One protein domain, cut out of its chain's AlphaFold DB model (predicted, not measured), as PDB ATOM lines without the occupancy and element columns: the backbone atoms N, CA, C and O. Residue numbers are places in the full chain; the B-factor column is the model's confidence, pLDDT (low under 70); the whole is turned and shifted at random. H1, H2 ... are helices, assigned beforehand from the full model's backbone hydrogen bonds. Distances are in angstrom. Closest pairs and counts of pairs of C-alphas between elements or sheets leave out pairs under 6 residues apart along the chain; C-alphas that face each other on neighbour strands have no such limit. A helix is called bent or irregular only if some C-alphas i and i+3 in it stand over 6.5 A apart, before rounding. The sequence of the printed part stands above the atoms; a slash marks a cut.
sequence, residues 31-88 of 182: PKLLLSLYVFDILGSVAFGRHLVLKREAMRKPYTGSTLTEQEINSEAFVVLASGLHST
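Overview. This is residues 31 to 88 of the 182 residues of the protein "Cytochrome P450" of Aspergillus ruber CBS 135680 (UniProt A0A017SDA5). The chain runs out along H1 and the shorter, irregular H2, turns through a loop at the far end, and folds back along H3, making a long, narrow, loose double row of helices. H3 packs on H1, while H2 is near H3 without touching it, and the loop of residues 59 to 69 makes one end of the rod. The printed part has 58 residues with three named helices in the order H1, H2, H3 and no named strand, and its class is all helix. The whole is loose, with a radius of gyration of the C-alphas of 13.5 A, and the C-alphas span 45 by 21 by 15 A.

Along the chain. H1 holds residues 31 to 47 and measures 23.8 A from first to last C-alpha. It begins at C-alpha 31 at (121.915, 190.557, 148.231). H2 holds residues 50 to 58 and measures 14.6 A, with C-alpha 58 at (124.921, 155.820, 131.359). H2 is irregular: C-alphas 54 and 57 are 7.7 A apart. H3, the longest helix, holds residues 70 to 88 and measures 26.2 A, ending at C-alpha 88 at (122.290, 177.076, 148.376). H3 is neither bent nor irregular, but only just: C-alphas 83 and 86 are 6.4 A apart.

Arrangement. H1 and H3 touch, with 11 pairs of C-alphas within 8 A. Their closest C-alphas are those of Phe 40 and Leu 85, 6.1 A apart. They run opposite ways at a shallow tilt of 31 degrees, and their centres are 12.8 A apart. H1 and H2 meet only through their link, which is tight, with 2 residues between them. H2 and H3 are near each other, with 7 pairs of C-alphas within 10 A; their closest C-alphas are 8.2 A apart. In H1 every O i to N i+4 pair is within hydrogen-bond range; in H3 it is 13 of 15, and in H2 it is 2 of 5, with 2 of 6 O i to N i+3 pairs within range.

Size, cuts and confidence. The C-alphas farthest apart are those of Pro 31 and Thr 64, 44.7 A. The first and last printed C-alphas, Pro 31 and Thr 88, are 13.5 A apart. The printed part has no cut. The link from H2 to H3 is long, with 11 residues between them. The mean pLDDT of the printed part is 75.8. Confidence is under 70 in residues 49 to 60 and 62 to 63, and the mean pLDDT of H2 is 59.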
ATOM      1  N   PRO A  31     120.825 191.513 148.365       79.25
ATOM      2  CA  PRO A  31     121.915 190.557 148.231       79.25
ATOM      3  C   PRO A  31     121.401 189.137 147.985       79.25
ATOM      4  O   PRO A  31     122.063 188.361 147.299       79.25
ATOM      5  N   LYS A  32     120.216 188.789 148.510       76.06
ATOM      6  CA  LYS A  32     119.633 187.453 148.340       76.06
ATOM      7  C   LYS A  32     119.236 187.211 146.895       76.06
ATOM      8  O   LYS A  32     119.474 186.122 146.379       76.06
ATOM      9  N   LEU A  33     118.650 188.219 146.247       80.88
ATOM     10  CA  LEU A  33     118.261 188.121 144.845       80.88
ATOM     11  C   LEU A  33     119.497 187.971 143.953       80.88
ATOM     12  O   LEU A  33     119.520 187.092 143.093       80.88
ATOM     13  N   LEU A  34     120.550 188.750 144.217       84.69
ATOM     14  CA  LEU A  34     121.814 188.650 143.484       84.69
ATOM     15  C   LEU A  34     122.459 187.265 143.644       84.69
ATOM     16  O   LEU A  34     122.801 186.620 142.653       84.69
ATOM     17  N   LEU A  35     122.577 186.779 144.883       85.19
ATOM     18  CA  LEU A  35     123.127 185.454 145.187       85.19
ATOM     19  C   LEU A  35     122.300 184.339 144.546       85.19
ATOM     20  O   LEU A  35     122.861 183.391 144.004       85.19
ATOM     21  N   SER A  36     120.973 184.456 144.570       83.62
ATOM     22  CA  SER A  36     120.088 183.496 143.914       83.62
ATOM     23  C   SER A  36     120.308 183.472 142.401       83.62
ATOM     24  O   SER A  36     120.414 182.394 141.827       83.62
ATOM     25  N   LEU A  37     120.407 184.627 141.743       84.38
ATOM     26  CA  LEU A  37     120.648 184.684 140.298       84.38
ATOM     27  C   LEU A  37     122.017 184.103 139.927       84.38
ATOM     28  O   LEU A  37     122.115 183.338 138.972       84.38
ATOM     29  N   TYR A  38     123.047 184.391 140.722       86.38
ATOM     30  CA  TYR A  38     124.389 183.850 140.506       86.38
ATOM     31  C   TYR A  38     124.443 182.324 140.686       86.38
ATOM     32  O   TYR A  38     124.999 181.607 139.856       86.38
ATOM     33  N   VAL A  39     123.805 181.803 141.739       85.50
ATOM     34  CA  VAL A  39     123.686 180.354 141.968       85.50
ATOM     35  C   VAL A  39     122.906 179.686 140.835       85.50
ATOM     36  O   VAL A  39     123.287 178.600 140.401       85.50
ATOM     37  N   PHE A  40     121.839 180.319 140.341       84.12
ATOM     38  CA  PHE A  40     121.071 179.806 139.209       84.12
ATOM     39  C   PHE A  40     121.919 179.710 137.938       84.12
ATOM     40  O   PHE A  40     121.848 178.692 137.253       84.12
ATOM     41  N   ASP A  41     122.741 180.719 137.649       83.19
ATOM     42  CA  ASP A  41     123.617 180.731 136.475       83.19
ATOM     43  C   ASP A  41     124.670 179.613 136.532       83.19
ATOM     44  O   ASP A  41     124.777 178.795 135.614       83.19
ATOM     45  N   ILE A  42     125.372 179.485 137.667       82.06
ATOM     46  CA  ILE A  42     126.371 178.422 137.865       82.06
ATOM     47  C   ILE A  42     125.722 177.043 137.773       82.06
ATOM     48  O   ILE A  42     126.189 176.181 137.025       82.06
ATOM     49  N   LEU A  43     124.648 176.812 138.535       81.50
ATOM     50  CA  LEU A  43     123.985 175.513 138.549       81.50
ATOM     51  C   LEU A  43     123.398 175.192 137.174       81.50
ATOM     52  O   LEU A  43     123.553 174.067 136.708       81.50
ATOM     53  N   GLY A  44     122.780 176.166 136.504       79.38
ATOM     54  CA  GLY A  44     122.231 176.020 135.159       79.38
ATOM     55  C   GLY A  44     123.300 175.638 134.138       79.38
ATOM     56  O   GLY A  44     123.106 174.690 133.375       79.38
ATOM     57  N   SER A  45     124.458 176.301 134.178       76.81
ATOM     58  CA  SER A  45     125.617 175.976 133.338       76.81
ATOM     59  C   SER A  45     126.124 174.549 133.572       76.81
ATOM     60  O   SER A  45     126.407 173.818 132.621       76.81
ATOM     61  N   VAL A  46     126.169 174.099 134.831       74.50
ATOM     62  CA  VAL A  46     126.582 172.730 135.179       74.50
ATOM     63  C   VAL A  46     125.533 171.700 134.755       74.50
ATOM     64  O   VAL A  46     125.893 170.693 134.146       74.50
ATOM     65  N   ALA A  47     124.250 171.944 135.035       72.50
ATOM     66  CA  ALA A  47     123.152 171.007 134.793       72.50
ATOM     67  C   ALA A  47     122.810 170.839 133.306       72.50
ATOM     68  O   ALA A  47     122.449 169.744 132.875       72.50
ATOM     69  N   PHE A  48     122.951 171.900 132.512       72.38
ATOM     70  CA  PHE A  48     122.711 171.869 131.066       72.38
ATOM     71  C   PHE A  48     124.003 171.886 130.243       72.38
ATOM     72  O   PHE A  48     123.973 171.967 129.012       72.38
ATOM     73  N   GLY A  49     125.153 171.765 130.905       67.12
ATOM     74  CA  GLY A  49     126.448 171.666 130.254       67.12
ATOM     75  C   GLY A  49     126.522 170.463 129.312       67.12
ATOM     76  O   GLY A  49     125.944 169.398 129.558       67.12
ATOM     77  N   ARG A  50     127.305 170.603 128.231       58.00
ATOM     78  CA  ARG A  50     127.476 169.576 127.180       58.00
ATOM     79  C   ARG A  50     127.803 168.182 127.731       58.00
ATOM     80  O   ARG A  50     127.482 167.182 127.100       58.00
ATOM     81  N   HIS A  51     128.414 168.100 128.910       61.31
ATOM     82  CA  HIS A  51     128.841 166.848 129.520       61.31
ATOM     83  C   HIS A  51     127.686 165.971 130.050       61.31
ATOM     84  O   HIS A  51     127.817 164.744 130.043       61.31
ATOM     85  N   LEU A  52     126.561 166.548 130.490       57.44
ATOM     86  CA  LEU A  52     125.412 165.774 130.987       57.44
ATOM     87  C   LEU A  52     124.562 165.217 129.844       57.44
ATOM     88  O   LEU A  52     124.202 164.041 129.863       57.44
ATOM     89  N   VAL A  53     124.354 166.016 128.793       59.53
ATOM     90  CA  VAL A  53     123.647 165.590 127.572       59.53
ATOM     91  C   VAL A  53     124.372 164.422 126.889       59.53
ATOM     92  O   VAL A  53     123.742 163.478 126.414       59.53
ATOM     93  N   LEU A  54     125.710 164.433 126.897       57.88
ATOM     94  CA  LEU A  54     126.526 163.357 126.323       57.88
ATOM     95  C   LEU A  54     126.528 162.071 127.169       57.88
ATOM     96  O   LEU A  54     126.754 160.993 126.627       57.88
ATOM     97  N   LYS A  55     126.226 162.141 128.475       61.28
ATOM     98  CA  LYS A  55     126.219 160.977 129.385       61.28
ATOM     99  C   LYS A  55     124.891 160.210 129.429       61.28
ATOM    100  O   LYS A  55     124.743 159.302 130.248       61.28
ATOM    101  N   ARG A  56     123.951 160.516 128.529       62.03
ATOM    102  CA  ARG A  56     122.623 159.876 128.420       62.03
ATOM    103  C   ARG A  56     122.658 158.342 128.425       62.03
ATOM    104  O   ARG A  56     121.766 157.711 128.977       62.03
ATOM    105  N   GLU A  57     123.695 157.739 127.843       56.53
ATOM    106  CA  GLU A  57     123.817 156.280 127.704       56.53
ATOM    107  C   GLU A  57     124.122 155.584 129.039       56.53
ATOM    108  O   GLU A  57     123.791 154.412 129.214       56.53
ATOM    109  N   ALA A  58     124.682 156.315 130.007       61.06
ATOM    110  CA  ALA A  58     124.921 155.820 131.359       61.06
ATOM    111  C   ALA A  58     123.694 155.978 132.278       61.06
ATOM    112  O   ALA A  58     123.605 155.301 133.301       61.06
ATOM    113  N   MET A  59     122.741 156.853 131.929       64.00
ATOM    114  CA  MET A  59     121.561 157.149 132.746       64.00
ATOM    115  C   MET A  59     120.385 156.268 132.324       64.00
ATOM    116  O   MET A  59     119.540 156.618 131.497       64.00
ATOM    117  N   ARG A  60     120.380 155.059 132.884       66.75
ATOM    118  CA  ARG A  60     119.416 154.004 132.587       66.75
ATOM    119  C   ARG A  60     118.424 153.881 133.741       66.75
ATOM    120  O   ARG A  60     118.823 153.857 134.902       66.75
ATOM    121  N   LYS A  61     117.130 153.780 133.433       71.94
ATOM    122  CA  LYS A  61     116.080 153.656 134.454       71.94
ATOM    123  C   LYS A  61     116.275 152.362 135.264       71.94
ATOM    124  O   LYS A  61     116.349 151.295 134.647       71.94
ATOM    125  N   PRO A  62     116.298 152.412 136.611       64.69
ATOM    126  CA  PRO A  62     116.594 151.244 137.447       64.69
ATOM    127  C   PRO A  62     115.546 150.128 137.329       64.69
ATOM    128  O   PRO A  62     115.885 148.959 137.472       64.69
ATOM    129  N   TYR A  63     114.292 150.470 137.018       65.56
ATOM    130  CA  TYR A  63     113.185 149.506 136.966       65.56
ATOM    131  C   TYR A  63     112.848 149.009 135.555       65.56
ATOM    132  O   TYR A  63     112.346 147.900 135.404       65.56
ATOM    133  N   THR A  64     113.113 149.803 134.514       70.94
ATOM    134  CA  THR A  64     112.740 149.460 133.128       70.94
ATOM    135  C   THR A  64     113.939 149.168 132.236       70.94
ATOM    136  O   THR A  64     113.766 148.656 131.134       70.94
ATOM    137  N   GLY A  65     115.160 149.506 132.665       70.75
ATOM    138  CA  GLY A  65     116.360 149.321 131.855       70.75
ATOM    139  C   GLY A  65     116.335 150.097 130.531       70.75
ATOM    140  O   GLY A  65     117.132 149.796 129.645       70.75
ATOM    141  N   SER A  66     115.439 151.067 130.367       74.94
ATOM    142  CA  SER A  66     115.399 151.956 129.209       74.94
ATOM    143  C   SER A  66     116.225 153.213 129.474       74.94
ATOM    144  O   SER A  66     116.402 153.631 130.621       74.94
ATOM    145  N   THR A  67     116.766 153.799 128.410       74.00
ATOM    146  CA  THR A  67     117.420 155.111 128.464       74.00
ATOM    147  C   THR A  67     116.380 156.192 128.739       74.00
ATOM    148  O   THR A  67     115.262 156.115 128.220       74.00
ATOM    149  N   LEU A  68     116.737 157.194 129.540       74.50
ATOM    150  CA  LEU A  68     115.890 158.371 129.738       74.50
ATOM    151  C   LEU A  68     115.722 159.139 128.421       74.50
ATOM    152  O   LEU A  68     116.660 159.251 127.626       74.50
ATOM    153  N   THR A  69     114.520 159.661 128.185       80.81
ATOM    154  CA  THR A  69     114.279 160.588 127.071       80.81
ATOM    155  C   THR A  69     114.870 161.964 127.386       80.81
ATOM    156  O   THR A  69     115.039 162.322 128.549       80.81
ATOM    157  N   GLU A  70     115.161 162.769 126.363       74.81
ATOM    158  CA  GLU A  70     115.682 164.134 126.551       74.81
ATOM    159  C   GLU A  70     114.746 164.999 127.409       74.81
ATOM    160  O   GLU A  70     115.195 165.744 128.277       74.81
ATOM    161  N   GLN A  71     113.433 164.847 127.221       79.38
ATOM    162  CA  GLN A  71     112.432 165.558 128.008       79.38
ATOM    163  C   GLN A  71     112.448 165.139 129.483       79.38
ATOM    164  O   GLN A  71     112.336 165.998 130.355       79.38
ATOM    165  N   GLU A  72     112.626 163.846 129.770       79.62
ATOM    166  CA  GLU A  72     112.757 163.355 131.145       79.62
ATOM    167  C   GLU A  72     114.041 163.873 131.796       79.62
ATOM    168  O   GLU A  72     113.967 164.432 132.887       79.62
ATOM    169  N   ILE A  73     115.186 163.801 131.104       79.00
ATOM    170  CA  ILE A  73     116.470 164.327 131.603       79.00
ATOM    171  C   ILE A  73     116.357 165.818 131.924       79.00
ATOM    172  O   ILE A  73     116.751 166.243 133.006       79.00
ATOM    173  N   ASN A  74     115.787 166.612 131.016       78.75
ATOM    174  CA  ASN A  74     115.615 168.047 131.232       78.75
ATOM    175  C   ASN A  74     114.664 168.337 132.401       78.75
ATOM    176  O   ASN A  74     114.910 169.260 133.175       78.75
ATOM    177  N   SER A  75     113.599 167.541 132.558       83.12
ATOM    178  CA  SER A  75     112.668 167.686 133.679       83.12
ATOM    179  C   SER A  75     113.312 167.336 135.024       83.12
ATOM    180  O   SER A  75     113.183 168.102 135.977       83.12
ATOM    181  N   GLU A  76     114.072 166.240 135.102       80.56
ATOM    182  CA  GLU A  76     114.811 165.844 136.306       80.56
ATOM    183  C   GLU A  76     115.912 166.857 136.641       80.56
ATOM    184  O   GLU A  76     116.026 167.279 137.792       80.56
ATOM    185  N   ALA A  77     116.668 167.322 135.639       81.75
ATOM    186  CA  ALA A  77     117.675 168.365 135.810       81.75
ATOM    187  C   ALA A  77     117.056 169.656 136.361       81.75
ATOM    188  O   ALA A  77     117.594 170.240 137.299       81.75
ATOM    189  N   PHE A  78     115.894 170.070 135.849       82.50
ATOM    190  CA  PHE A  78     115.192 171.249 136.356       82.50
ATOM    191  C   PHE A  78     114.764 171.098 137.822       82.50
ATOM    192  O   PHE A  78     114.905 172.039 138.600       82.50
ATOM    193  N   VAL A  79     114.290 169.917 138.229       83.94
ATOM    194  CA  VAL A  79     113.945 169.646 139.635       83.94
ATOM    195  C   VAL A  79     115.182 169.743 140.532       83.94
ATOM    196  O   VAL A  79     115.122 170.376 141.587       83.94
ATOM    197  N   VAL A  80     116.314 169.175 140.104       81.00
ATOM    198  CA  VAL A  80     117.588 169.266 140.837       81.00
ATOM    199  C   VAL A  80     118.050 170.721 140.960       81.00
ATOM    200  O   VAL A  80     118.424 171.156 142.049       81.00
ATOM    201  N   LEU A  81     117.962 171.490 139.873       84.88
ATOM    202  CA  LEU A  81     118.290 172.914 139.853       84.88
ATOM    203  C   LEU A  81     117.431 173.718 140.827       84.88
ATOM    204  O   LEU A  81     117.966 174.426 141.678       84.88
ATOM    205  N   ALA A  82     116.108 173.590 140.726       82.50
ATOM    206  CA  ALA A  82     115.174 174.323 141.570       82.50
ATOM    207  C   ALA A  82     115.357 173.968 143.054       82.50
ATOM    208  O   ALA A  82     115.343 174.853 143.912       82.50
ATOM    209  N   SER A  83     115.592 172.686 143.358       83.56
ATOM    210  CA  SER A  83     115.854 172.227 144.723       83.56
ATOM    211  C   SER A  83     117.153 172.802 145.288       83.56
ATOM    212  O   SER A  83     117.175 173.212 146.444       83.56
ATOM    213  N   GLY A  84     118.231 172.816 144.497       81.94
ATOM    214  CA  GLY A  84     119.540 173.304 144.935       81.94
ATOM    215  C   GLY A  84     119.619 174.827 145.028       81.94
ATOM    216  O   GLY A  84     120.351 175.353 145.867       81.94
ATOM    217  N   LEU A  85     118.848 175.545 144.211       86.31
ATOM    218  CA  LEU A  85     118.870 177.003 144.132       86.31
ATOM    219  C   LEU A  85     118.503 177.669 145.462       86.31
ATOM    220  O   LEU A  85     119.272 178.469 146.002       86.31
ATOM    221  N   HIS A  86     117.325 177.347 145.997       83.50
ATOM    222  CA  HIS A  86     116.806 178.003 147.198       83.50
ATOM    223  C   HIS A  86     117.650 177.678 148.432       83.50
ATOM    224  O   HIS A  86     117.973 178.563 149.223       83.50
ATOM    225  N   SER A  87     118.049 176.414 148.576       87.94
ATOM    226  CA  SER A  87     118.848 175.959 149.709       87.94
ATOM    227  C   SER A  87     120.264 176.545 149.686       87.94
ATOM    228  O   SER A  87     120.764 177.008 150.713       87.94
ATOM    229  N   THR A  88     120.907 176.587 148.514       88.31
ATOM    230  CA  THR A  88     122.290 177.076 148.376       88.31
ATOM    231  C   THR A  88     122.370 178.593 148.517       88.31
ATOM    232  O   THR A  88     123.205 179.088 149.271       88.31
TER     233      THR A  88